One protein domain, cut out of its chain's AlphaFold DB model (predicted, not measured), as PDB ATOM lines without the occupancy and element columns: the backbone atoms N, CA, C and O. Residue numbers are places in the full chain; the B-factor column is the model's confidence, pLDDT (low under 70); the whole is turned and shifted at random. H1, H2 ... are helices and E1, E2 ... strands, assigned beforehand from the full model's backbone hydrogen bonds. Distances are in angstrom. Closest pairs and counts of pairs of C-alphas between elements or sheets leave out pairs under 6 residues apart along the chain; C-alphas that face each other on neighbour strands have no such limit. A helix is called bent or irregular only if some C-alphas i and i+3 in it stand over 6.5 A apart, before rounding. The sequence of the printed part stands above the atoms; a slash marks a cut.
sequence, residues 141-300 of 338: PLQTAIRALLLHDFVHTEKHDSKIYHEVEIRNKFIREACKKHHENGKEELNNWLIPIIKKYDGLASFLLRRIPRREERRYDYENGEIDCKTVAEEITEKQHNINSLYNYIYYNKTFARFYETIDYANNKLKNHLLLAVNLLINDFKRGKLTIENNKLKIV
ATOM      1  N   PRO A 141     -46.744 -46.341 -15.903       94.12
ATOM      2  CA  PRO A 141     -46.756 -45.190 -16.817       94.12
ATOM      3  C   PRO A 141     -47.115 -43.876 -16.120       94.12
ATOM      4  O   PRO A 141     -46.506 -42.840 -16.381       94.12
ATOM      5  N   LEU A 142     -48.060 -43.925 -15.176       95.00
ATOM      6  CA  LEU A 142     -48.440 -42.761 -14.384       95.00
ATOM      7  C   LEU A 142     -47.313 -42.329 -13.446       95.00
ATOM      8  O   LEU A 142     -47.035 -41.137 -13.352       95.00
ATOM      9  N   GLN A 143     -46.606 -43.276 -12.826       95.12
ATOM     10  CA  GLN A 143     -45.398 -42.964 -12.062       95.12
ATOM     11  C   GLN A 143     -44.325 -42.308 -12.949       95.12
ATOM     12  O   GLN A 143     -43.745 -41.299 -12.564       95.12
ATOM     13  N   THR A 144     -44.088 -42.809 -14.161       95.31
ATOM     14  CA  THR A 144     -43.123 -42.201 -15.091       95.31
ATOM     15  C   THR A 144     -43.480 -40.744 -15.408       95.31
ATOM     16  O   THR A 144     -42.613 -39.876 -15.320       95.31
ATOM     17  N   ALA A 145     -44.754 -40.454 -15.692       96.12
ATOM     18  CA  ALA A 145     -45.219 -39.091 -15.950       96.12
ATOM     19  C   ALA A 145     -45.130 -38.179 -14.721       96.12
ATOM     20  O   ALA A 145     -44.678 -37.043 -14.832       96.12
ATOM     21  N   ILE A 146     -45.505 -38.678 -13.540       96.31
ATOM     22  CA  ILE A 146     -45.371 -37.928 -12.286       96.31
ATOM     23  C   ILE A 146     -43.895 -37.606 -12.021       96.31
ATOM     24  O   ILE A 146     -43.581 -36.477 -11.660       96.31
ATOM     25  N   ARG A 147     -42.978 -38.563 -12.226       96.62
ATOM     26  CA  ARG A 147     -41.540 -38.349 -12.016       96.62
ATOM     27  C   ARG A 147     -41.024 -37.269 -12.962       96.62
ATOM     28  O   ARG A 147     -40.335 -36.367 -12.509       96.62
ATOM     29  N   ALA A 148     -41.401 -37.327 -14.239       96.38
ATOM     30  CA  ALA A 148     -41.019 -36.309 -15.211       96.38
ATOM     31  C   ALA A 148     -41.553 -34.916 -14.830       96.38
ATOM     32  O   ALA A 148     -40.799 -33.951 -14.822       96.38
ATOM     33  N   LEU A 149     -42.818 -34.815 -14.401       96.19
ATOM     34  CA  LEU A 149     -43.391 -33.557 -13.906       96.19
ATOM     35  C   LEU A 149     -42.696 -33.023 -12.654       96.19
ATOM     36  O   LEU A 149     -42.598 -31.815 -12.490       96.19
ATOM     37  N   LEU A 150     -42.216 -33.883 -11.759       95.38
ATOM     38  CA  LEU A 150     -41.468 -33.427 -10.588       95.38
ATOM     39  C   LEU A 150     -40.055 -32.953 -10.943       95.38
ATOM     40  O   LEU A 150     -39.488 -32.220 -10.147       95.38
ATOM     41  N   LEU A 151     -39.501 -33.361 -12.091       95.56
ATOM     42  CA  LEU A 151     -38.115 -33.082 -12.482       95.56
ATOM     43  C   LEU A 151     -37.956 -32.021 -13.585       95.56
ATOM     44  O   LEU A 151     -36.847 -31.528 -13.768       95.56
ATOM     45  N   HIS A 152     -39.022 -31.679 -14.316       93.69
ATOM     46  CA  HIS A 152     -38.942 -30.873 -15.546       93.69
ATOM     47  C   HIS A 152     -38.284 -29.495 -15.385       93.69
ATOM     48  O   HIS A 152     -37.629 -29.038 -16.312       93.69
ATOM     49  N   ASP A 153     -38.421 -28.876 -14.213       89.62
ATOM     50  CA  ASP A 153     -37.862 -27.558 -13.891       89.62
ATOM     51  C   ASP A 153     -36.421 -27.620 -13.332       89.62
ATOM     52  O   ASP A 153     -35.827 -26.586 -13.027       89.62
ATOM     53  N   PHE A 154     -35.838 -28.814 -13.150       90.19
ATOM     54  CA  PHE A 154     -34.467 -28.985 -12.632       90.19
ATOM     55  C   PHE A 154     -33.430 -29.273 -13.723       90.19
ATOM     56  O   PHE A 154     -32.305 -29.684 -13.426       90.19
ATOM     57  N   VAL A 155     -33.806 -29.092 -14.988       89.50
ATOM     58  CA  VAL A 155     -32.911 -29.231 -16.138       89.50
ATOM     59  C   VAL A 155     -32.780 -27.903 -16.869       89.50
ATOM     60  O   VAL A 155     -33.688 -27.077 -16.838       89.50
ATOM     61  N   HIS A 156     -31.654 -27.700 -17.551       85.38
ATOM     62  CA  HIS A 156     -31.531 -26.585 -18.486       85.38
ATOM     63  C   HIS A 156     -32.296 -26.910 -19.770       85.38
ATOM     64  O   HIS A 156     -32.153 -27.996 -20.343       85.38
ATOM     65  N   THR A 157     -33.100 -25.952 -20.213       86.19
ATOM     66  CA  THR A 157     -33.845 -25.978 -21.473       86.19
ATOM     67  C   THR A 157     -33.505 -24.731 -22.284       86.19
ATOM     68  O   THR A 157     -32.922 -23.781 -21.767       86.19
ATOM     69  N   GLU A 158     -33.938 -24.669 -23.543       81.81
ATOM     70  CA  GLU A 158     -33.784 -23.448 -24.348       81.81
ATOM     71  C   GLU A 158     -34.524 -22.228 -23.766       81.81
ATOM     72  O   GLU A 158     -34.171 -21.084 -24.053       81.81
ATOM     73  N   LYS A 159     -35.580 -22.443 -22.965       79.31
ATOM     74  CA  LYS A 159     -36.415 -21.354 -22.423       79.31
ATOM     75  C   LYS A 159     -36.039 -20.933 -21.009       79.31
ATOM     76  O   LYS A 159     -36.386 -19.817 -20.617       79.31
ATOM     77  N   HIS A 160     -35.411 -21.810 -20.232       76.19
ATOM     78  CA  HIS A 160     -35.058 -21.537 -18.846       76.19
ATOM     79  C   HIS A 160     -33.878 -22.390 -18.372       76.19
ATOM     80  O   HIS A 160     -33.729 -23.544 -18.768       76.19
ATOM     81  N   ASP A 161     -33.103 -21.826 -17.450       79.12
ATOM     82  CA  ASP A 161     -32.143 -22.573 -16.644       79.12
ATOM     83  C   ASP A 161     -32.826 -23.350 -15.521       79.12
ATOM     84  O   ASP A 161     -33.906 -22.950 -15.068       79.12
ATOM     85  N   SER A 162     -32.154 -24.401 -15.027       77.88
ATOM     86  CA  SER A 162     -32.588 -25.142 -13.837       77.88
ATOM     87  C   SER A 162     -33.004 -24.181 -12.724       77.88
ATOM     88  O   SER A 162     -32.262 -23.274 -12.333       77.88
ATOM     89  N   LYS A 163     -34.199 -24.400 -12.171       79.44
ATOM     90  CA  LYS A 163     -34.794 -23.541 -11.139       79.44
ATOM     91  C   LYS A 163     -34.054 -23.564  -9.805       79.44
ATOM     92  O   LYS A 163     -34.337 -22.728  -8.950       79.44
ATOM     93  N   ILE A 164     -33.114 -24.491  -9.636       75.56
ATOM     94  CA  ILE A 164     -32.215 -24.565  -8.482       75.56
ATOM     95  C   ILE A 164     -30.761 -24.242  -8.859       75.56
ATOM     96  O   ILE A 164     -29.866 -24.597  -8.111       75.56
ATOM     97  N   TYR A 165     -30.499 -23.611 -10.010       75.25
ATOM     98  CA  TYR A 165     -29.166 -23.207 -10.509       75.25
ATOM     99  C   TYR A 165     -28.150 -24.331 -10.776       75.25
ATOM    100  O   TYR A 165     -27.179 -24.104 -11.491       75.25
ATOM    101  N   HIS A 166     -28.397 -25.539 -10.278       81.62
ATOM    102  CA  HIS A 166     -27.656 -26.754 -10.586       81.62
ATOM    103  C   HIS A 166     -28.549 -27.724 -11.360       81.62
ATOM    104  O   HIS A 166     -29.721 -27.920 -11.023       81.62
ATOM    105  N   GLU A 167     -28.012 -28.318 -12.423       84.31
ATOM    106  CA  GLU A 167     -28.725 -29.340 -13.185       84.31
ATOM    107  C   GLU A 167     -28.806 -30.633 -12.365       84.31
ATOM    108  O   GLU A 167     -27.796 -31.130 -11.868       84.31
ATOM    109  N   VAL A 168     -30.006 -31.195 -12.239       90.44
ATOM    110  CA  VAL A 168     -30.193 -32.523 -11.643       90.44
ATOM    111  C   VAL A 168     -29.845 -33.588 -12.677       90.44
ATOM    112  O   VAL A 168     -30.338 -33.570 -13.809       90.44
ATOM    113  N   GLU A 169     -29.044 -34.575 -12.283       93.00
ATOM    114  CA  GLU A 169     -28.692 -35.683 -13.163       93.00
ATOM    115  C   GLU A 169     -29.861 -36.671 -13.277       93.00
ATOM    116  O   GLU A 169     -30.040 -37.557 -12.444       93.00
ATOM    117  N   ILE A 170     -30.682 -36.556 -14.323       92.75
ATOM    118  CA  ILE A 170     -31.783 -37.502 -14.561       92.75
ATOM    119  C   ILE A 170     -31.247 -38.789 -15.205       92.75
ATOM    120  O   ILE A 170     -30.961 -38.819 -16.403       92.75
ATOM    121  N   ARG A 171     -31.175 -39.882 -14.429       89.50
ATOM    122  CA  ARG A 171     -30.594 -41.171 -14.870       89.50
ATOM    123  C   ARG A 171     -31.375 -41.842 -16.002       89.50
ATOM    124  O   ARG A 171     -30.808 -42.518 -16.855       89.50
ATOM    125  N   ASN A 172     -32.698 -41.687 -16.013       91.81
ATOM    126  CA  ASN A 172     -33.533 -42.264 -17.062       91.81
ATOM    127  C   ASN A 172     -33.502 -41.367 -18.310       91.81
ATOM    128  O   ASN A 172     -34.133 -40.308 -18.316       91.81
ATOM    129  N   LYS A 173     -32.823 -41.816 -19.374       92.00
ATOM    130  CA  LYS A 173     -32.668 -41.070 -20.637       92.00
ATOM    131  C   LYS A 173     -34.006 -40.627 -21.242       92.00
ATOM    132  O   LYS A 173     -34.135 -39.477 -21.641       92.00
ATOM    133  N   PHE A 174     -35.017 -41.496 -21.222       92.25
ATOM    134  CA  PHE A 174     -36.349 -41.192 -21.751       92.25
ATOM    135  C   PHE A 174     -37.044 -40.050 -20.986       92.25
ATOM    136  O   PHE A 174     -37.674 -39.182 -21.592       92.25
ATOM    137  N   ILE A 175     -36.898 -40.008 -19.656       94.56
ATOM    138  CA  ILE A 175     -37.409 -38.905 -18.822       94.56
ATOM    139  C   ILE A 175     -36.565 -37.643 -19.014       94.56
ATOM    140  O   ILE A 175     -37.128 -36.555 -19.116       94.56
ATOM    141  N   ARG A 176     -35.234 -37.778 -19.081       94.06
ATOM    142  CA  ARG A 176     -34.305 -36.657 -19.278       94.06
ATOM    143  C   ARG A 176     -34.607 -35.914 -20.574       94.06
ATOM    144  O   ARG A 176     -34.727 -34.695 -20.553       94.06
ATOM    145  N   GLU A 177     -34.777 -36.645 -21.673       92.50
ATOM    146  CA  GLU A 177     -35.150 -36.071 -22.968       92.50
ATOM    147  C   GLU A 177     -36.494 -35.348 -22.887       92.50
ATOM    148  O   GLU A 177     -36.581 -34.195 -23.299       92.50
ATOM    149  N   ALA A 178     -37.509 -35.967 -22.272       92.44
ATOM    150  CA  ALA A 178     -38.808 -35.322 -22.099       92.44
ATOM    151  C   ALA A 178     -38.707 -34.015 -21.296       92.44
ATOM    152  O   ALA A 178     -39.304 -33.013 -21.676       92.44
ATOM    153  N   CYS A 179     -37.926 -34.007 -20.210       93.44
ATOM    154  CA  CYS A 179     -37.714 -32.821 -19.382       93.44
ATOM    155  C   CYS A 179     -36.949 -31.725 -20.134       93.44
ATOM    156  O   CYS A 179     -37.295 -30.563 -19.993       93.44
ATOM    157  N   LYS A 180     -35.960 -32.054 -20.972       91.06
ATOM    158  CA  LYS A 180     -35.229 -31.031 -21.743       91.06
ATOM    159  C   LYS A 180     -36.070 -30.413 -22.862       91.06
ATOM    160  O   LYS A 180     -35.984 -29.214 -23.099       91.06
ATOM    161  N   LYS A 181     -36.922 -31.224 -23.490       89.94
ATOM    162  CA  LYS A 181     -37.618 -30.882 -24.740       89.94
ATOM    163  C   LYS A 181     -39.086 -30.487 -24.573       89.94
ATOM    164  O   LYS A 181     -39.727 -30.098 -25.541       89.94
ATOM    165  N   HIS A 182     -39.646 -30.509 -23.356       89.00
ATOM    166  CA  HIS A 182     -41.067 -30.178 -23.117       89.00
ATOM    167  C   HIS A 182     -41.497 -28.758 -23.539       89.00
ATOM    168  O   HIS A 182     -42.692 -28.456 -23.603       89.00
ATOM    169  N   HIS A 183     -40.540 -27.879 -23.831       85.06
ATOM    170  CA  HIS A 183     -40.773 -26.526 -24.322       85.06
ATOM    171  C   HIS A 183     -40.657 -26.357 -25.834       85.06
ATOM    172  O   HIS A 183     -41.077 -25.306 -26.338       85.06
ATOM    173  N   GLU A 184     -40.110 -27.348 -26.527       83.44
ATOM    174  CA  GLU A 184     -39.933 -27.339 -27.970       83.44
ATOM    175  C   GLU A 184     -41.272 -27.624 -28.670       83.44
ATOM    176  O   GLU A 184     -42.211 -28.196 -28.103       83.44
ATOM    177  N   ASN A 185     -41.388 -27.151 -29.908       68.50
ATOM    178  CA  ASN A 185     -42.502 -27.458 -30.798       68.50
ATOM    179  C   ASN A 185     -41.901 -28.216 -31.984       68.50
ATOM    180  O   ASN A 185     -41.206 -27.609 -32.796       68.50
ATOM    181  N   GLY A 186     -42.115 -29.528 -32.084       64.94
ATOM    182  CA  GLY A 186     -41.485 -30.306 -33.150       64.94
ATOM    183  C   GLY A 186     -41.852 -31.784 -33.166       64.94
ATOM    184  O   GLY A 186     -42.610 -32.270 -32.330       64.94
ATOM    185  N   LYS A 187     -41.263 -32.509 -34.129       60.66
ATOM    186  CA  LYS A 187     -41.468 -33.954 -34.354       60.66
ATOM    187  C   LYS A 187     -41.130 -34.821 -33.136       60.66
ATOM    188  O   LYS A 187     -41.527 -35.977 -33.082       60.66
ATOM    189  N   GLU A 188     -40.424 -34.287 -32.149       59.84
ATOM    190  CA  GLU A 188     -40.048 -35.019 -30.941       59.84
ATOM    191  C   GLU A 188     -41.237 -35.368 -30.040       59.84
ATOM    192  O   GLU A 188     -41.205 -36.398 -29.363       59.84
ATOM    193  N   GLU A 189     -42.326 -34.592 -30.111       60.03
ATOM    194  CA  GLU A 189     -43.610 -34.933 -29.481       60.03
ATOM    195  C   GLU A 189     -44.161 -36.281 -29.983       60.03
ATOM    196  O   GLU A 189     -44.857 -36.973 -29.239       60.03
ATOM    197  N   LEU A 190     -43.814 -36.690 -31.213       62.97
ATOM    198  CA  LEU A 190     -44.224 -37.973 -31.796       62.97
ATOM    199  C   LEU A 190     -43.411 -39.151 -31.239       62.97
ATOM    200  O   LEU A 190     -43.921 -40.270 -31.164       62.97
ATOM    201  N   ASN A 191     -42.169 -38.907 -30.813       78.38
ATOM    202  CA  ASN A 191     -41.247 -39.954 -30.364       78.38
ATOM    203  C   ASN A 191     -41.321 -40.190 -28.850       78.38
ATOM    204  O   ASN A 191     -41.143 -41.319 -28.385       78.38
ATOM    205  N   ASN A 192     -41.619 -39.150 -28.067       89.25
ATOM    206  CA  ASN A 192     -41.683 -39.236 -26.613       89.25
ATOM    207  C   ASN A 192     -43.055 -38.808 -26.077       89.25
ATOM    208  O   ASN A 192     -43.354 -37.626 -25.923       89.25
ATOM    209  N   TRP A 193     -43.869 -39.802 -25.703       91.25
ATOM    210  CA  TRP A 193     -45.229 -39.589 -25.198       91.25
ATOM    211  C   TRP A 193     -45.296 -38.769 -23.895       91.25
ATOM    212  O   TRP A 193     -46.367 -38.265 -23.556       91.25
ATOM    213  N   LEU A 194     -44.189 -38.611 -23.155       93.50
ATOM    214  CA  LEU A 194     -44.160 -37.780 -21.947       93.50
ATOM    215  C   LEU A 194     -44.191 -36.286 -22.262       93.50
ATOM    216  O   LEU A 194     -44.759 -35.533 -21.477       93.50
ATOM    217  N   ILE A 195     -43.611 -35.855 -23.384       92.62
ATOM    218  CA  ILE A 195     -43.510 -34.439 -23.766       92.62
ATOM    219  C   ILE A 195     -44.884 -33.744 -23.752       92.62
ATOM    220  O   ILE A 195     -45.036 -32.773 -23.004       92.62
ATOM    221  N   PRO A 196     -45.920 -34.236 -24.468       91.12
ATOM    222  CA  PRO A 196     -47.235 -33.592 -24.454       91.12
ATOM    223  C   PRO A 196     -47.901 -33.618 -23.069       91.12
ATOM    224  O   PRO A 196     -48.631 -32.689 -22.716       91.12
ATOM    225  N   ILE A 197     -47.630 -34.642 -22.249       94.06
ATOM    226  CA  ILE A 197     -48.131 -34.726 -20.871       94.06
ATOM    227  C   ILE A 197     -47.490 -33.635 -20.004       94.06
ATOM    228  O   ILE A 197     -48.215 -32.885 -19.346       94.06
ATOM    229  N   ILE A 198     -46.158 -33.511 -20.025       94.12
ATOM    230  CA  ILE A 198     -45.426 -32.495 -19.254       94.12
ATOM    231  C   ILE A 198     -45.901 -31.106 -19.670       94.12
ATOM    232  O   ILE A 198     -46.376 -30.350 -18.829       94.12
ATOM    233  N   LYS A 199     -45.884 -30.818 -20.974       92.06
ATOM    234  CA  LYS A 199     -46.284 -29.528 -21.548       92.06
ATOM    235  C   LYS A 199     -47.698 -29.113 -21.137       92.06
ATOM    236  O   LYS A 199     -47.917 -27.969 -20.737       92.06
ATOM    237  N   LYS A 200     -48.659 -30.044 -21.178       92.69
ATOM    238  CA  LYS A 200     -50.043 -29.787 -20.751       92.69
ATOM    239  C   LYS A 200     -50.120 -29.433 -19.266       92.69
ATOM    240  O   LYS A 200     -50.744 -28.433 -18.913       92.69
ATOM    241  N   TYR A 201     -49.551 -30.258 -18.389       94.12
ATOM    242  CA  TYR A 201     -49.746 -30.095 -16.945       94.12
ATOM    243  C   TYR A 201     -48.858 -29.013 -16.326       94.12
ATOM    244  O   TYR A 201     -49.326 -28.345 -15.404       94.12
ATOM    245  N   ASP A 202     -47.663 -28.769 -16.870       91.00
ATOM    246  CA  ASP A 202     -46.854 -27.580 -16.571       91.00
ATOM    247  C   ASP A 202     -47.617 -26.302 -16.962       91.00
ATOM    248  O   ASP A 202     -47.881 -25.438 -16.121       91.00
ATOM    249  N   GLY A 203     -48.114 -26.232 -18.203       87.25
ATOM    250  CA  GLY A 203     -48.899 -25.095 -18.686       87.25
ATOM    251  C   GLY A 203     -50.155 -24.825 -17.849       87.25
ATOM    252  O   GLY A 203     -50.429 -23.674 -17.495       87.25
ATOM    253  N   LEU A 204     -50.899 -25.872 -17.471       88.50
ATOM    254  CA  LEU A 204     -52.077 -25.754 -16.608       88.50
ATOM    255  C   LEU A 204     -51.724 -25.311 -15.182       88.50
ATOM    256  O   LEU A 204     -52.422 -24.462 -14.625       88.50
ATOM    257  N   ALA A 205     -50.667 -25.865 -14.583       87.31
ATOM    258  CA  ALA A 205     -50.219 -25.471 -13.249       87.31
ATOM    259  C   ALA A 205     -49.769 -24.005 -13.240       87.31
ATOM    260  O   ALA A 205     -50.272 -23.215 -12.437       87.31
ATOM    261  N   SER A 206     -48.947 -23.621 -14.219       82.75
ATOM    262  CA  SER A 206     -48.547 -22.239 -14.474       82.75
ATOM    263  C   SER A 206     -49.760 -21.321 -14.631       82.75
ATOM    264  O   SER A 206     -49.837 -20.277 -13.987       82.75
ATOM    265  N   PHE A 207     -50.748 -21.697 -15.449       81.38
ATOM    266  CA  PHE A 207     -51.958 -20.900 -15.663       81.38
ATOM    267  C   PHE A 207     -52.778 -20.710 -14.380       81.38
ATOM    268  O   PHE A 207     -53.195 -19.594 -14.078       81.38
ATOM    269  N   LEU A 208     -52.985 -21.776 -13.602       77.12
ATOM    270  CA  LEU A 208     -53.759 -21.716 -12.358       77.12
ATOM    271  C   LEU A 208     -53.049 -20.935 -11.248       77.12
ATOM    272  O   LEU A 208     -53.716 -20.364 -10.380       77.12
ATOM    273  N   LEU A 209     -51.716 -20.918 -11.259       72.81
ATOM    274  CA  LEU A 209     -50.924 -20.169 -10.291       72.81
ATOM    275  C   LEU A 209     -50.677 -18.713 -10.717       72.81
ATOM    276  O   LEU A 209     -50.474 -17.860  -9.847       72.81
ATOM    277  N   ARG A 210     -50.764 -18.388 -12.016       62.91
ATOM    278  CA  ARG A 210     -50.663 -17.013 -12.532       62.91
ATOM    279  C   ARG A 210     -51.800 -16.137 -11.988       62.91
ATOM    280  O   ARG A 210     -52.967 -16.270 -12.349       62.91
ATOM    281  N   ARG A 211     -51.445 -15.146 -11.168       53.94
ATOM    282  CA  ARG A 211     -52.211 -13.896 -11.007       53.94
ATOM    283  C   ARG A 211     -51.469 -12.778 -11.739       53.94
ATOM    284  O   ARG A 211     -50.249 -12.818 -11.791       53.94
ATOM    285  N   ILE A 212     -52.212 -11.821 -12.315       40.09
ATOM    286  CA  ILE A 212     -51.689 -10.706 -13.133       40.09
ATOM    287  C   ILE A 212     -50.475 -10.055 -12.435       40.09
ATOM    288  O   ILE A 212     -50.672  -9.482 -11.358       40.09
ATOM    289  N   PRO A 213     -49.265 -10.146 -13.014       40.16
ATOM    290  CA  PRO A 213     -48.042  -9.733 -12.339       40.16
ATOM    291  C   PRO A 213     -47.779  -8.224 -12.420       40.16
ATOM    292  O   PRO A 213     -48.145  -7.568 -13.400       40.16
ATOM    293  N   ARG A 214     -47.093  -7.676 -11.410       33.12
ATOM    294  CA  ARG A 214     -46.362  -6.398 -11.518       33.12
ATOM    295  C   ARG A 214     -44.874  -6.724 -11.661       33.12
ATOM    296  O   ARG A 214     -44.321  -7.424 -10.829       33.12
ATOM    297  N   ARG A 215     -44.238  -6.228 -12.726       29.67
ATOM    298  CA  ARG A 215     -42.799  -6.408 -12.986       29.67
ATOM    299  C   ARG A 215     -41.967  -5.604 -11.995       29.67
ATOM    300  O   ARG A 215     -41.957  -4.391 -12.148       29.67
ATOM    301  N   GLU A 216     -41.222  -6.262 -11.111       34.06
ATOM    302  CA  GLU A 216     -39.962  -5.758 -10.538       34.06
ATOM    303  C   GLU A 216     -39.022  -6.941 -10.224       34.06
ATOM    304  O   GLU A 216     -39.468  -8.045  -9.917       34.06
ATOM    305  N   GLU A 217     -37.716  -6.716 -10.362       30.33
ATOM    306  CA  GLU A 217     -36.650  -7.720 -10.268       30.33
ATOM    307  C   GLU A 217     -36.079  -7.812  -8.843       30.33
ATOM    308  O   GLU A 217     -35.780  -6.769  -8.261       30.33
ATOM    309  N   ARG A 218     -35.880  -9.036  -8.308       33.28
ATOM    310  CA  ARG A 218     -34.757  -9.478  -7.425       33.28
ATOM    311  C   ARG A 218     -34.975 -10.910  -6.903       33.28
ATOM    312  O   ARG A 218     -36.112 -11.247  -6.611       33.28
ATOM    313  N   ARG A 219     -33.904 -11.717  -6.761       50.53
ATOM    314  CA  ARG A 219     -33.873 -13.198  -6.582       50.53
ATOM    315  C   ARG A 219     -33.163 -13.682  -5.276       50.53
ATOM    316  O   ARG A 219     -32.036 -14.109  -5.422       50.53
ATOM    317  N   TYR A 220     -33.723 -13.618  -4.048       47.66
ATOM    318  CA  TYR A 220     -33.067 -14.146  -2.805       47.66
ATOM    319  C   TYR A 220     -34.017 -14.362  -1.587       47.66
ATOM    320  O   TYR A 220     -34.878 -13.523  -1.332       47.66
ATOM    321  N   ASP A 221     -33.807 -15.418  -0.774       47.91
ATOM    322  CA  ASP A 221     -34.357 -15.579   0.602       47.91
ATOM    323  C   ASP A 221     -33.424 -14.881   1.614       47.91
ATOM    324  O   ASP A 221     -32.440 -15.455   2.068       47.91
ATOM    325  N   TYR A 222     -33.703 -13.612   1.927       48.62
ATOM    326  CA  TYR A 222     -32.829 -12.768   2.757       48.62
ATOM    327  C   TYR A 222     -32.858 -13.096   4.263       48.62
ATOM    328  O   TYR A 222     -32.017 -12.583   4.997       48.62
ATOM    329  N   GLU A 223     -33.811 -13.901   4.751       53.38
ATOM    330  CA  GLU A 223     -34.022 -14.099   6.198       53.38
ATOM    331  C   GLU A 223     -33.275 -15.314   6.767       53.38
ATOM    332  O   GLU A 223     -32.922 -15.312   7.943       53.38
ATOM    333  N   ASN A 224     -33.025 -16.350   5.957       58.19
ATOM    334  CA  ASN A 224     -32.540 -17.652   6.445       58.19
ATOM    335  C   ASN A 224     -31.161 -18.056   5.888       58.19
ATOM    336  O   ASN A 224     -30.768 -19.220   5.999       58.19
ATOM    337  N   GLY A 225     -30.445 -17.117   5.266       59.56
ATOM    338  CA  GLY A 225     -29.148 -17.363   4.636       59.56
ATOM    339  C   GLY A 225     -29.239 -18.113   3.304       59.56
ATOM    340  O   GLY A 225     -30.325 -18.412   2.801       59.56
ATOM    341  N   GLU A 226     -28.074 -18.403   2.729       65.06
ATOM    342  CA  GLU A 226     -27.940 -19.065   1.431       65.06
ATOM    343  C   GLU A 226     -28.533 -20.484   1.444       65.06
ATOM    344  O   GLU A 226     -28.479 -21.204   2.444       65.06
ATOM    345  N   ILE A 227     -29.152 -20.879   0.329       70.06
ATOM    346  CA  ILE A 227     -29.604 -22.254   0.116       70.06
ATOM    347  C   ILE A 227     -28.506 -22.963  -0.661       70.06
ATOM    348  O   ILE A 227     -28.214 -22.571  -1.790       70.06
ATOM    349  N   ASP A 228     -27.955 -24.029  -0.084       81.31
ATOM    350  CA  ASP A 228     -27.018 -24.897  -0.791       81.31
ATOM    351  C   ASP A 228     -27.750 -25.667  -1.897       81.31
ATOM    352  O   ASP A 228     -28.361 -26.723  -1.703       81.31
ATOM    353  N   CYS A 229     -27.719 -25.072  -3.082       81.19
ATOM    354  CA  CYS A 229     -28.380 -25.577  -4.268       81.19
ATOM    355  C   CYS A 229     -27.738 -26.865  -4.793       81.19
ATOM    356  O   CYS A 229     -28.427 -27.677  -5.414       81.19
ATOM    357  N   LYS A 230     -26.446 -27.073  -4.517       84.38
ATOM    358  CA  LYS A 230     -25.719 -28.279  -4.905       84.38
ATOM    359  C   LYS A 230     -26.197 -29.470  -4.079       84.38
ATOM    360  O   LYS A 230     -26.636 -30.458  -4.663       84.38
ATOM    361  N   THR A 231     -26.242 -29.325  -2.754       87.31
ATOM    362  CA  THR A 231     -26.787 -30.361  -1.860       87.31
ATOM    363  C   THR A 231     -28.233 -30.712  -2.234       87.31
ATOM    364  O   THR A 231     -28.608 -31.880  -2.291       87.31
ATOM    365  N   VAL A 232     -29.061 -29.720  -2.582       86.62
ATOM    366  CA  VAL A 232     -30.440 -29.974  -3.038       86.62
ATOM    367  C   VAL A 232     -30.471 -30.771  -4.346       86.62
ATOM    368  O   VAL A 232     -31.276 -31.696  -4.480       86.62
ATOM    369  N   ALA A 233     -29.623 -30.431  -5.320       88.19
ATOM    370  CA  ALA A 233     -29.550 -31.158  -6.584       88.19
ATOM    371  C   ALA A 233     -29.100 -32.614  -6.381       88.19
ATOM    372  O   ALA A 233     -29.669 -33.520  -6.999       88.19
ATOM    373  N   GLU A 234     -28.145 -32.853  -5.481       91.81
ATOM    374  CA  GLU A 234     -27.687 -34.189  -5.079       91.81
ATOM    375  C   GLU A 234     -28.824 -34.984  -4.420       91.81
ATOM    376  O   GLU A 234     -29.146 -36.085  -4.869       91.81
ATOM    377  N   GLU A 235     -29.544 -34.396  -3.458       92.19
ATOM    378  CA  GLU A 235     -30.682 -35.052  -2.803       92.19
ATOM    379  C   GLU A 235     -31.810 -35.410  -3.786       92.19
ATOM    380  O   GLU A 235     -32.425 -36.476  -3.676       92.19
ATOM    381  N   ILE A 236     -32.106 -34.540  -4.758       91.94
ATOM    382  CA  ILE A 236     -33.090 -34.832  -5.811       91.94
ATOM    383  C   ILE A 236     -32.575 -35.958  -6.715       91.94
ATOM    384  O   ILE A 236     -33.328 -36.891  -7.022       91.94
ATOM    385  N   THR A 237     -31.300 -35.897  -7.109       92.56
ATOM    386  CA  THR A 237     -30.639 -36.905  -7.950       92.56
ATOM    387  C   THR A 237     -30.693 -38.279  -7.294       92.56
ATOM    388  O   THR A 237     -31.048 -39.260  -7.950       92.56
ATOM    389  N   GLU A 238     -30.435 -38.355  -5.992       93.56
ATOM    390  CA  GLU A 238     -30.562 -39.584  -5.221       93.56
ATOM    391  C   GLU A 238     -32.009 -40.052  -5.164       93.56
ATOM    392  O   GLU A 238     -32.289 -41.206  -5.472       93.56
ATOM    393  N   LYS A 239     -32.959 -39.185  -4.802       93.88
ATOM    394  CA  LYS A 239     -34.341 -39.597  -4.495       93.88
ATOM    395  C   LYS A 239     -35.194 -39.881  -5.727       93.88
ATOM    396  O   LYS A 239     -36.251 -40.497  -5.586       93.88
ATOM    397  N   GLN A 240     -34.752 -39.515  -6.932       92.94
ATOM    398  CA  GLN A 240     -35.531 -39.704  -8.160       92.94
ATOM    399  C   GLN A 240     -35.886 -41.174  -8.462       92.94
ATOM    400  O   GLN A 240     -36.878 -41.428  -9.151       92.94
ATOM    401  N   HIS A 241     -35.118 -42.154  -7.962       89.00
ATOM    402  CA  HIS A 241     -35.371 -43.582  -8.214       89.00
ATOM    403  C   HIS A 241     -36.730 -44.031  -7.659       89.00
ATOM    404  O   HIS A 241     -37.436 -44.814  -8.295       89.00
ATOM    405  N   ASN A 242     -37.154 -43.466  -6.529       91.88
ATOM    406  CA  ASN A 242     -38.430 -43.759  -5.899       91.88
ATOM    407  C   ASN A 242     -39.326 -42.523  -5.953       91.88
ATOM    408  O   ASN A 242     -39.059 -41.494  -5.337       91.88
ATOM    409  N   ILE A 243     -40.436 -42.639  -6.676       92.94
ATOM    410  CA  ILE A 243     -41.337 -41.511  -6.883       92.94
ATOM    411  C   ILE A 243     -42.006 -41.016  -5.598       92.94
ATOM    412  O   ILE A 243     -42.250 -39.819  -5.462       92.94
ATOM    413  N   ASN A 244     -42.266 -41.910  -4.640       92.75
ATOM    414  CA  ASN A 244     -42.775 -41.520  -3.332       92.75
ATOM    415  C   ASN A 244     -41.708 -40.748  -2.557       92.75
ATOM    416  O   ASN A 244     -42.030 -39.720  -1.969       92.75
ATOM    417  N   SER A 245     -40.449 -41.191  -2.599       93.06
ATOM    418  CA  SER A 245     -39.332 -40.483  -1.962       93.06
ATOM    419  C   SER A 245     -39.136 -39.091  -2.558       93.06
ATOM    420  O   SER A 245     -39.066 -38.122  -1.805       93.06
ATOM    421  N   LEU A 246     -39.134 -38.966  -3.890       94.12
ATOM    422  CA  LEU A 246     -39.032 -37.676  -4.581       94.12
ATOM    423  C   LEU A 246     -40.218 -36.755  -4.258       94.12
ATOM    424  O   LEU A 246     -40.027 -35.592  -3.902       94.12
ATOM    425  N   TYR A 247     -41.448 -37.273  -4.331       93.62
ATOM    426  CA  TYR A 247     -42.648 -36.499  -4.008       93.62
ATOM    427  C   TYR A 247     -42.642 -36.029  -2.551       93.62
ATOM    428  O   TYR A 247     -42.912 -34.862  -2.273       93.62
ATOM    429  N   ASN A 248     -42.318 -36.922  -1.613       92.12
ATOM    430  CA  ASN A 248     -42.265 -36.609  -0.187       92.12
ATOM    431  C   ASN A 248     -41.146 -35.622   0.131       92.12
ATOM    432  O   ASN A 248     -41.356 -34.738   0.956       92.12
ATOM    433  N   TYR A 249     -39.997 -35.723  -0.538       92.25
ATOM    434  CA  TYR A 249     -38.930 -34.739  -0.424       92.25
ATOM    435  C   TYR A 249     -39.433 -33.346  -0.826       92.25
ATOM    436  O   TYR A 249     -39.442 -32.440   0.001       92.25
ATOM    437  N   ILE A 250     -39.992 -33.202  -2.029       89.44
ATOM    438  CA  ILE A 250     -40.560 -31.930  -2.515       89.44
ATOM    439  C   ILE A 250     -41.686 -31.424  -1.591       89.44
ATOM    440  O   ILE A 250     -41.825 -30.221  -1.341       89.44
ATOM    441  N   TYR A 251     -42.502 -32.328  -1.043       89.00
ATOM    442  CA  TYR A 251     -43.636 -31.983  -0.186       89.00
ATOM    443  C   TYR A 251     -43.241 -31.588   1.245       89.00
ATOM    444  O   TYR A 251     -43.809 -30.634   1.783       89.00
ATOM    445  N   TYR A 252     -42.314 -32.295   1.889       86.75
ATOM    446  CA  TYR A 252     -42.021 -32.140   3.320       86.75
ATOM    447  C   TYR A 252     -40.706 -31.420   3.611       86.75
ATOM    448  O   TYR A 252     -40.594 -30.812   4.677       86.75
ATOM    449  N   ASN A 253     -39.732 -31.444   2.697       85.00
ATOM    450  CA  ASN A 253     -38.422 -30.858   2.954       85.00
ATOM    451  C   ASN A 253     -38.540 -29.332   3.135       85.00
ATOM    452  O   ASN A 253     -39.107 -28.614   2.302       85.00
ATOM    453  N   LYS A 254     -38.037 -28.845   4.275       79.12
ATOM    454  CA  LYS A 254     -38.087 -27.427   4.647       79.12
ATOM    455  C   LYS A 254     -37.129 -26.594   3.795       79.12
ATOM    456  O   LYS A 254     -37.526 -25.517   3.372       79.12
ATOM    457  N   THR A 255     -35.938 -27.110   3.496       75.25
ATOM    458  CA  THR A 255     -34.944 -26.493   2.603       75.25
ATOM    459  C   THR A 255     -35.498 -26.347   1.191       75.25
ATOM    460  O   THR A 255     -35.503 -25.250   0.645       75.25
ATOM    461  N   PHE A 256     -36.120 -27.392   0.642       76.44
ATOM    462  CA  PHE A 256     -36.772 -27.312  -0.664       76.44
ATOM    463  C   PHE A 256     -37.943 -26.311  -0.666       76.44
ATOM    464  O   PHE A 256     -38.153 -25.551  -1.611       76.44
ATOM    465  N   ALA A 257     -38.714 -26.249   0.426       73.12
ATOM    466  CA  ALA A 257     -39.802 -25.281   0.569       73.12
ATOM    467  C   ALA A 257     -39.332 -23.816   0.671       73.12
ATOM    468  O   ALA A 257     -40.175 -22.919   0.527       73.12
ATOM    469  N   ARG A 258     -38.034 -23.587   0.929       70.44
ATOM    470  CA  ARG A 258     -37.389 -22.268   0.947       70.44
ATOM    471  C   ARG A 258     -36.976 -21.772  -0.437       70.44
ATOM    472  O   ARG A 258     -36.656 -20.597  -0.545       70.44
ATOM    473  N   PHE A 259     -37.034 -22.583  -1.501       66.19
ATOM    474  CA  PHE A 259     -36.878 -22.044  -2.857       66.19
ATOM    475  C   PHE A 259     -38.058 -21.121  -3.180       66.19
ATOM    476  O   PHE A 259     -39.147 -21.549  -3.584       66.19
ATOM    477  N   TYR A 260     -37.838 -19.832  -2.945       57.91
ATOM    478  CA  TYR A 260     -38.727 -18.750  -3.314       57.91
ATOM    479  C   TYR A 260     -38.192 -18.105  -4.585       57.91
ATOM    480  O   TYR A 260     -37.118 -17.510  -4.586       57.91
ATOM    481  N   GLU A 261     -38.986 -18.139  -5.652       49.19
ATOM    482  CA  GLU A 261     -38.858 -17.123  -6.687       49.19
ATOM    483  C   GLU A 261     -39.368 -15.804  -6.075       49.19
ATOM    484  O   GLU A 261     -40.573 -15.564  -5.952       49.19
ATOM    485  N   THR A 262     -38.469 -14.962  -5.570       41.06
ATOM    486  CA  THR A 262     -38.804 -13.587  -5.170       41.06
ATOM    487  C   THR A 262     -39.089 -12.773  -6.443       41.06
ATOM    488  O   THR A 262     -38.295 -12.823  -7.373       41.06
ATOM    489  N   ILE A 263     -40.180 -12.033  -6.662       38.12
ATOM    490  CA  ILE A 263     -41.441 -11.754  -5.964       38.12
ATOM    491  C   ILE A 263     -42.558 -11.852  -7.026       38.12
ATOM    492  O   ILE A 263     -42.492 -11.155  -8.030       38.12
ATOM    493  N   ASP A 264     -43.631 -12.608  -6.766       39.12
ATOM    494  CA  ASP A 264     -44.998 -12.059  -6.857       39.12
ATOM    495  C   ASP A 264     -45.961 -12.872  -5.960       39.12
ATOM    496  O   ASP A 264     -46.466 -13.945  -6.290       39.12
ATOM    497  N   TYR A 265     -46.138 -12.357  -4.740       36.06
ATOM    498  CA  TYR A 265     -47.109 -12.739  -3.707       36.06
ATOM    499  C   TYR A 265     -47.399 -14.244  -3.511       36.06
ATOM    500  O   TYR A 265     -48.459 -14.767  -3.859       36.06
ATOM    501  N   ALA A 266     -46.516 -14.882  -2.743       38.41
ATOM    502  CA  ALA A 266     -46.842 -15.904  -1.740       38.41
ATOM    503  C   ALA A 266     -47.468 -17.242  -2.186       38.41
ATOM    504  O   ALA A 266     -47.696 -18.079  -1.314       38.41
ATOM    505  N   ASN A 267     -47.716 -17.511  -3.473       44.06
ATOM    506  CA  ASN A 267     -48.336 -18.784  -3.876       44.06
ATOM    507  C   ASN A 267     -47.662 -19.525  -5.032       44.06
ATOM    508  O   ASN A 267     -47.887 -20.731  -5.141       44.06
ATOM    509  N   ASN A 268     -46.807 -18.873  -5.824       52.03
ATOM    510  CA  ASN A 268     -46.110 -19.511  -6.941       52.03
ATOM    511  C   ASN A 268     -44.732 -20.044  -6.514       52.03
ATOM    512  O   ASN A 268     -43.697 -19.658  -7.034       52.03
ATOM    513  N   LYS A 269     -44.715 -20.874  -5.465       68.69
ATOM    514  CA  LYS A 269     -43.488 -21.567  -5.051       68.69
ATOM    515  C   LYS A 269     -43.215 -22.680  -6.055       68.69
ATOM    516  O   LYS A 269     -44.164 -23.392  -6.378       68.69
ATOM    517  N   LEU A 270     -41.958 -22.896  -6.446       79.44
ATOM    518  CA  LEU A 270     -41.538 -24.039  -7.273       79.44
ATOM    519  C   LEU A 270     -42.175 -25.347  -6.771       79.44
ATOM    520  O   LEU A 270     -42.862 -26.053  -7.500       79.44
ATOM    521  N   LYS A 271     -42.110 -25.572  -5.455       84.69
ATOM    522  CA  LYS A 271     -42.841 -26.637  -4.758       84.69
ATOM    523  C   LYS A 271     -44.332 -26.717  -5.108       84.69
ATOM    524  O   LYS A 271     -44.838 -27.790  -5.409       84.69
ATOM    525  N   ASN A 272     -45.062 -25.609  -5.015       82.38
ATOM    526  CA  ASN A 272     -46.500 -25.596  -5.286       82.38
ATOM    527  C   ASN A 272     -46.797 -25.862  -6.760       82.38
ATOM    528  O   ASN A 272     -47.778 -26.543  -7.038       82.38
ATOM    529  N   HIS A 273     -45.967 -25.345  -7.668       87.12
ATOM    530  CA  HIS A 273     -46.066 -25.594  -9.105       87.12
ATOM    531  C   HIS A 273     -45.936 -27.082  -9.424       87.12
ATOM    532  O   HIS A 273     -46.897 -27.689  -9.901       87.12
ATOM    533  N   LEU A 274     -44.819 -27.695  -9.021       90.31
ATOM    534  CA  LEU A 274     -44.547 -29.121  -9.221       90.31
ATOM    535  C   LEU A 274     -45.663 -29.996  -8.633       90.31
ATOM    536  O   LEU A 274     -46.216 -30.882  -9.291       90.31
ATOM    537  N   LEU A 275     -46.061 -29.714  -7.389       91.31
ATOM    538  CA  LEU A 275     -47.104 -30.477  -6.710       91.31
ATOM    539  C   LEU A 275     -48.493 -30.255  -7.328       91.31
ATOM    540  O   LEU A 275     -49.311 -31.179  -7.326       91.31
ATOM    541  N   LEU A 276     -48.796 -29.059  -7.840       90.25
ATOM    542  CA  LEU A 276     -50.059 -28.782  -8.521       90.25
ATOM    543  C   LEU A 276     -50.130 -29.517  -9.859       90.25
ATOM    544  O   LEU A 276     -51.146 -30.164 -10.109       90.25
ATOM    545  N   ALA A 277     -49.063 -29.485 -10.663       92.25
ATOM    546  CA  ALA A 277     -48.981 -30.208 -11.931       92.25
ATOM    547  C   ALA A 277     -49.261 -31.708 -11.733       92.25
ATOM    548  O   ALA A 277     -50.134 -32.280 -12.389       92.25
ATOM    549  N   VAL A 278     -48.624 -32.322 -10.730       94.75
ATOM    550  CA  VAL A 278     -48.865 -33.727 -10.362       94.75
ATOM    551  C   VAL A 278     -50.308 -33.972  -9.910       94.75
ATOM    552  O   VAL A 278     -50.933 -34.950 -10.318       94.75
ATOM    553  N   ASN A 279     -50.879 -33.092  -9.081       92.81
ATOM    554  CA  ASN A 279     -52.262 -33.263  -8.628       92.81
ATOM    555  C   ASN A 279     -53.276 -33.127  -9.770       92.81
ATOM    556  O   ASN A 279     -54.288 -33.829  -9.756       92.81
ATOM    557  N   LEU A 280     -53.028 -32.249 -10.744       92.31
ATOM    558  CA  LEU A 280     -53.855 -32.126 -11.945       92.31
ATOM    559  C   LEU A 280     -53.806 -33.410 -12.776       92.31
ATOM    560  O   LEU A 280     -54.865 -33.952 -13.086       92.31
ATOM    561  N   LEU A 281     -52.604 -33.941 -13.034       94.81
ATOM    562  CA  LEU A 281     -52.397 -35.210 -13.739       94.81
ATOM    563  C   LEU A 281     -53.173 -36.357 -13.065       94.81
ATOM    564  O   LEU A 281     -53.973 -37.037 -13.704       94.81
ATOM    565  N   ILE A 282     -53.000 -36.540 -11.752       93.12
ATOM    566  CA  ILE A 282     -53.682 -37.607 -10.997       93.12
ATOM    567  C   ILE A 282     -55.201 -37.418 -11.005       93.12
ATOM    568  O   ILE A 282     -55.947 -38.392 -11.092       93.12
ATOM    569  N   ASN A 283     -55.684 -36.181 -10.879       90.75
ATOM    570  CA  ASN A 283     -57.119 -35.913 -10.890       90.75
ATOM    571  C   ASN A 283     -57.739 -36.208 -12.257       90.75
ATOM    572  O   ASN A 283     -58.834 -36.762 -12.296       90.75
ATOM    573  N   ASP A 284     -57.061 -35.873 -13.353       92.81
ATOM    574  CA  ASP A 284     -57.523 -36.205 -14.702       92.81
ATOM    575  C   ASP A 284     -57.513 -37.718 -14.942       92.81
ATOM    576  O   ASP A 284     -58.489 -38.247 -15.473       92.81
ATOM    577  N   PHE A 285     -56.490 -38.429 -14.458       91.94
ATOM    578  CA  PHE A 285     -56.447 -39.894 -14.501       91.94
ATOM    579  C   PHE A 285     -57.618 -40.522 -13.737       91.94
ATOM    580  O   PHE A 285     -58.360 -41.331 -14.284       91.94
ATOM    581  N   LYS A 286     -57.878 -40.073 -12.503       89.25
ATOM    582  CA  LYS A 286     -59.023 -40.545 -11.698       89.25
ATOM    583  C   LYS A 286     -60.386 -40.230 -12.320       89.25
ATOM    584  O   LYS A 286     -61.369 -40.868 -11.968       89.25
ATOM    585  N   ARG A 287     -60.455 -39.227 -13.195       88.62
ATOM    586  CA  ARG A 287     -61.672 -38.823 -13.914       88.62
ATOM    587  C   ARG A 287     -61.821 -39.511 -15.275       88.62
ATOM    588  O   ARG A 287     -62.730 -39.143 -16.009       88.62
ATOM    589  N   GLY A 288     -60.924 -40.432 -15.636       88.25
ATOM    590  CA  GLY A 288     -60.939 -41.107 -16.938       88.25
ATOM    591  C   GLY A 288     -60.535 -40.213 -18.117       88.25
ATOM    592  O   GLY A 288     -60.730 -40.589 -19.263       88.25
ATOM    593  N   LYS A 289     -59.962 -39.026 -17.859       90.44
ATOM    594  CA  LYS A 289     -59.461 -38.115 -18.910       90.44
ATOM    595  C   LYS A 289     -58.056 -38.478 -19.397       90.44
ATOM    596  O   LYS A 289     -57.573 -37.913 -20.377       90.44
ATOM    597  N   LEU A 290     -57.394 -39.384 -18.681       91.81
ATOM    598  CA  LEU A 290     -56.140 -40.010 -19.074       91.81
ATOM    599  C   LEU A 290     -56.311 -41.522 -18.982       91.81
ATOM    600  O   LEU A 290     -56.723 -42.020 -17.933       91.81
ATOM    601  N   THR A 291     -55.953 -42.233 -20.042       91.94
ATOM    602  CA  THR A 291     -55.969 -43.701 -20.106       91.94
ATOM    603  C   THR A 291     -54.557 -44.238 -20.286       91.94
ATOM    604  O   THR A 291     -53.644 -43.511 -20.681       91.94
ATOM    605  N   ILE A 292     -54.356 -45.510 -19.939       93.25
ATOM    606  CA  ILE A 292     -53.105 -46.220 -20.206       93.25
ATOM    607  C   ILE A 292     -53.357 -47.188 -21.353       93.25
ATOM    608  O   ILE A 292     -54.177 -48.090 -21.227       93.25
ATOM    609  N   GLU A 293     -52.613 -47.020 -22.440       89.94
ATOM    610  CA  GLU A 293     -52.663 -47.878 -23.621       89.94
ATOM    611  C   GLU A 293     -51.235 -48.217 -24.040       89.94
ATOM    612  O   GLU A 293     -50.388 -47.326 -24.136       89.94
ATOM    613  N   ASN A 294     -50.944 -49.499 -24.270       88.31
ATOM    614  CA  ASN A 294     -49.608 -49.979 -24.650       88.31
ATOM    615  C   ASN A 294     -48.494 -49.456 -23.723       88.31
ATOM    616  O   ASN A 294     -47.434 -49.027 -24.179       88.31
ATOM    617  N   ASN A 295     -48.758 -49.451 -22.408       88.38
ATOM    618  CA  ASN A 295     -47.850 -48.949 -21.369       88.38
ATOM    619  C   ASN A 295     -47.488 -47.446 -21.504       88.38
ATOM    620  O   ASN A 295     -46.475 -46.996 -20.968       88.38
ATOM    621  N   LYS A 296     -48.323 -46.654 -22.192       90.31
ATOM    622  CA  LYS A 296     -48.189 -45.197 -22.363       90.31
ATOM    623  C   LYS A 296     -49.439 -44.496 -21.838       90.31
ATOM    624  O   LYS A 296     -50.541 -45.020 -21.981       90.31
ATOM    625  N   LEU A 297     -49.285 -43.313 -21.240       90.00
ATOM    626  CA  LEU A 297     -50.442 -42.466 -20.938       90.00
ATOM    627  C   LEU A 297     -50.907 -41.756 -22.207       90.00
ATOM    628  O   LEU A 297     -50.091 -41.165 -22.915       90.00
ATOM    629  N   LYS A 298     -52.216 -41.753 -22.443       90.25
ATOM    630  CA  LYS A 298     -52.854 -40.975 -23.503       90.25
ATOM    631  C   LYS A 298     -53.878 -40.017 -22.918       90.25
ATOM    632  O   LYS A 298     -54.561 -40.328 -21.942       90.25
ATOM    633  N   ILE A 299     -53.965 -38.833 -23.513       87.69
ATOM    634  CA  ILE A 299     -55.021 -37.866 -23.217       87.69
ATOM    635  C   ILE A 299     -56.245 -38.282 -24.018       87.69
ATOM    636  O   ILE A 299     -56.175 -38.369 -25.240       87.69
ATOM    637  N   VAL A 300     -57.358 -38.519 -23.329       86.12
ATOM    638  CA  VAL A 300     -58.627 -38.806 -23.993       86.12
ATOM    639  C   VAL A 300     -59.188 -37.486 -24.511       86.12
ATOM    640  O   VAL A 300     -59.581 -36.617 -23.725       86.12
TER     641      VAL A 300
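AT A GLANCE: This is residues 141 to 300 of the 338 residues of an uncharacterized protein of Candidatus Heimdallarchaeota archaeon (UniProt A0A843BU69). One helix, H1, makes the core, and H2, H4, H8 and H6 pack round it, most of them crossing it, with H8 nearly antiparallel beside it. H5 folds back along H6 as a helical hairpin, and a small hairpin of two strands, E1 and E2, lies at one end of the longest axis, while the unnamed stretch from 210 to 228 reaches the other. The printed part has 160 residues, with eight named helices followed by two named strands, an antiparallel sheet in the order E1 - E2; the class is mostly helix. The whole is compact, with a radius of gyration of the C-alphas of 15.7 A, and spans 50 by 36 by 30 A.

HOW THE PARTS SIT: E1, residues 290 to 293, and E2, residues 296 to 299, form a hairpin, with N 291 and O 298 at 3.0 A and N 298 and O 291 at 2.9 A, within hydrogen-bond range. The closest C-alphas of E2 and H1, residues 141 to 154, are those of Lys 296 and Pro 141, 5.7 A apart. H1 touches H8, residues 270 to 286, opposite ways at a shallow tilt of 19 degrees, closest at the C-alphas of Leu 150 and Leu 274, 5.5 A. H4, residues 194 to 209, touches H8 at a steep tilt of 64 degrees, closest at the C-alphas of Ala 205 and Ala 277, 5.1 A. H1 touches H2, residues 173 to 181, at a steep tilt of 51 degrees, closest at the C-alphas of His 152 and Cys 179, 4.5 A. H1 also touches H6, residues 243 to 252, closest at the C-alphas of Arg 147 and Ile 243, 6.0 A. H6 forms a helical hairpin with H5, residues 229 to 239, at a tilt of 38 degrees, only just steep; their closest C-alphas are those of Lys 239 and Leu 246, 5.1 A apart. Helix packing is mostly crossed: 1 of 8 touching pairs with a tilt is shallow. H3, residues 188 to 191, and H4 only just touch, only at the corner, with 3 pairs of C-alphas within 8 A, the closest those of Glu 189 and Ile 195, 5.7 A. H7, residues 254 to 257, touches H6 only at the corner, closest at the C-alphas of Ile 250 and Phe 256, 6.3 A. Every O i to N i+4 pair is within hydrogen-bond range in H2, H4, H5, H6 and H8, and 8 of 10 in H1; H3 and H7 are too short for such a pair.

IN THESE COORDINATES: H1 begins at C-alpha 141 (-46.756, -45.190, -16.817), measures 20.8 A and is irregular, with C-alphas 150 and 153 7.6 A apart. H4 measures 22.2 A and H8 24.4 A. E2 ends at C-alpha 299 (-55.021, -37.866, -23.217).

THE WHOLE: The two C-alphas farthest apart are those of Glu 223 and Asn 294, 49.8 A. The printed part has no cut. The links H1 to H2, H4 to H5 and H7 to H8 are long. The mean pLDDT of the printed part is 80.4; residues 185 to 190, 210 to 226 and 259 to 269 are under 70.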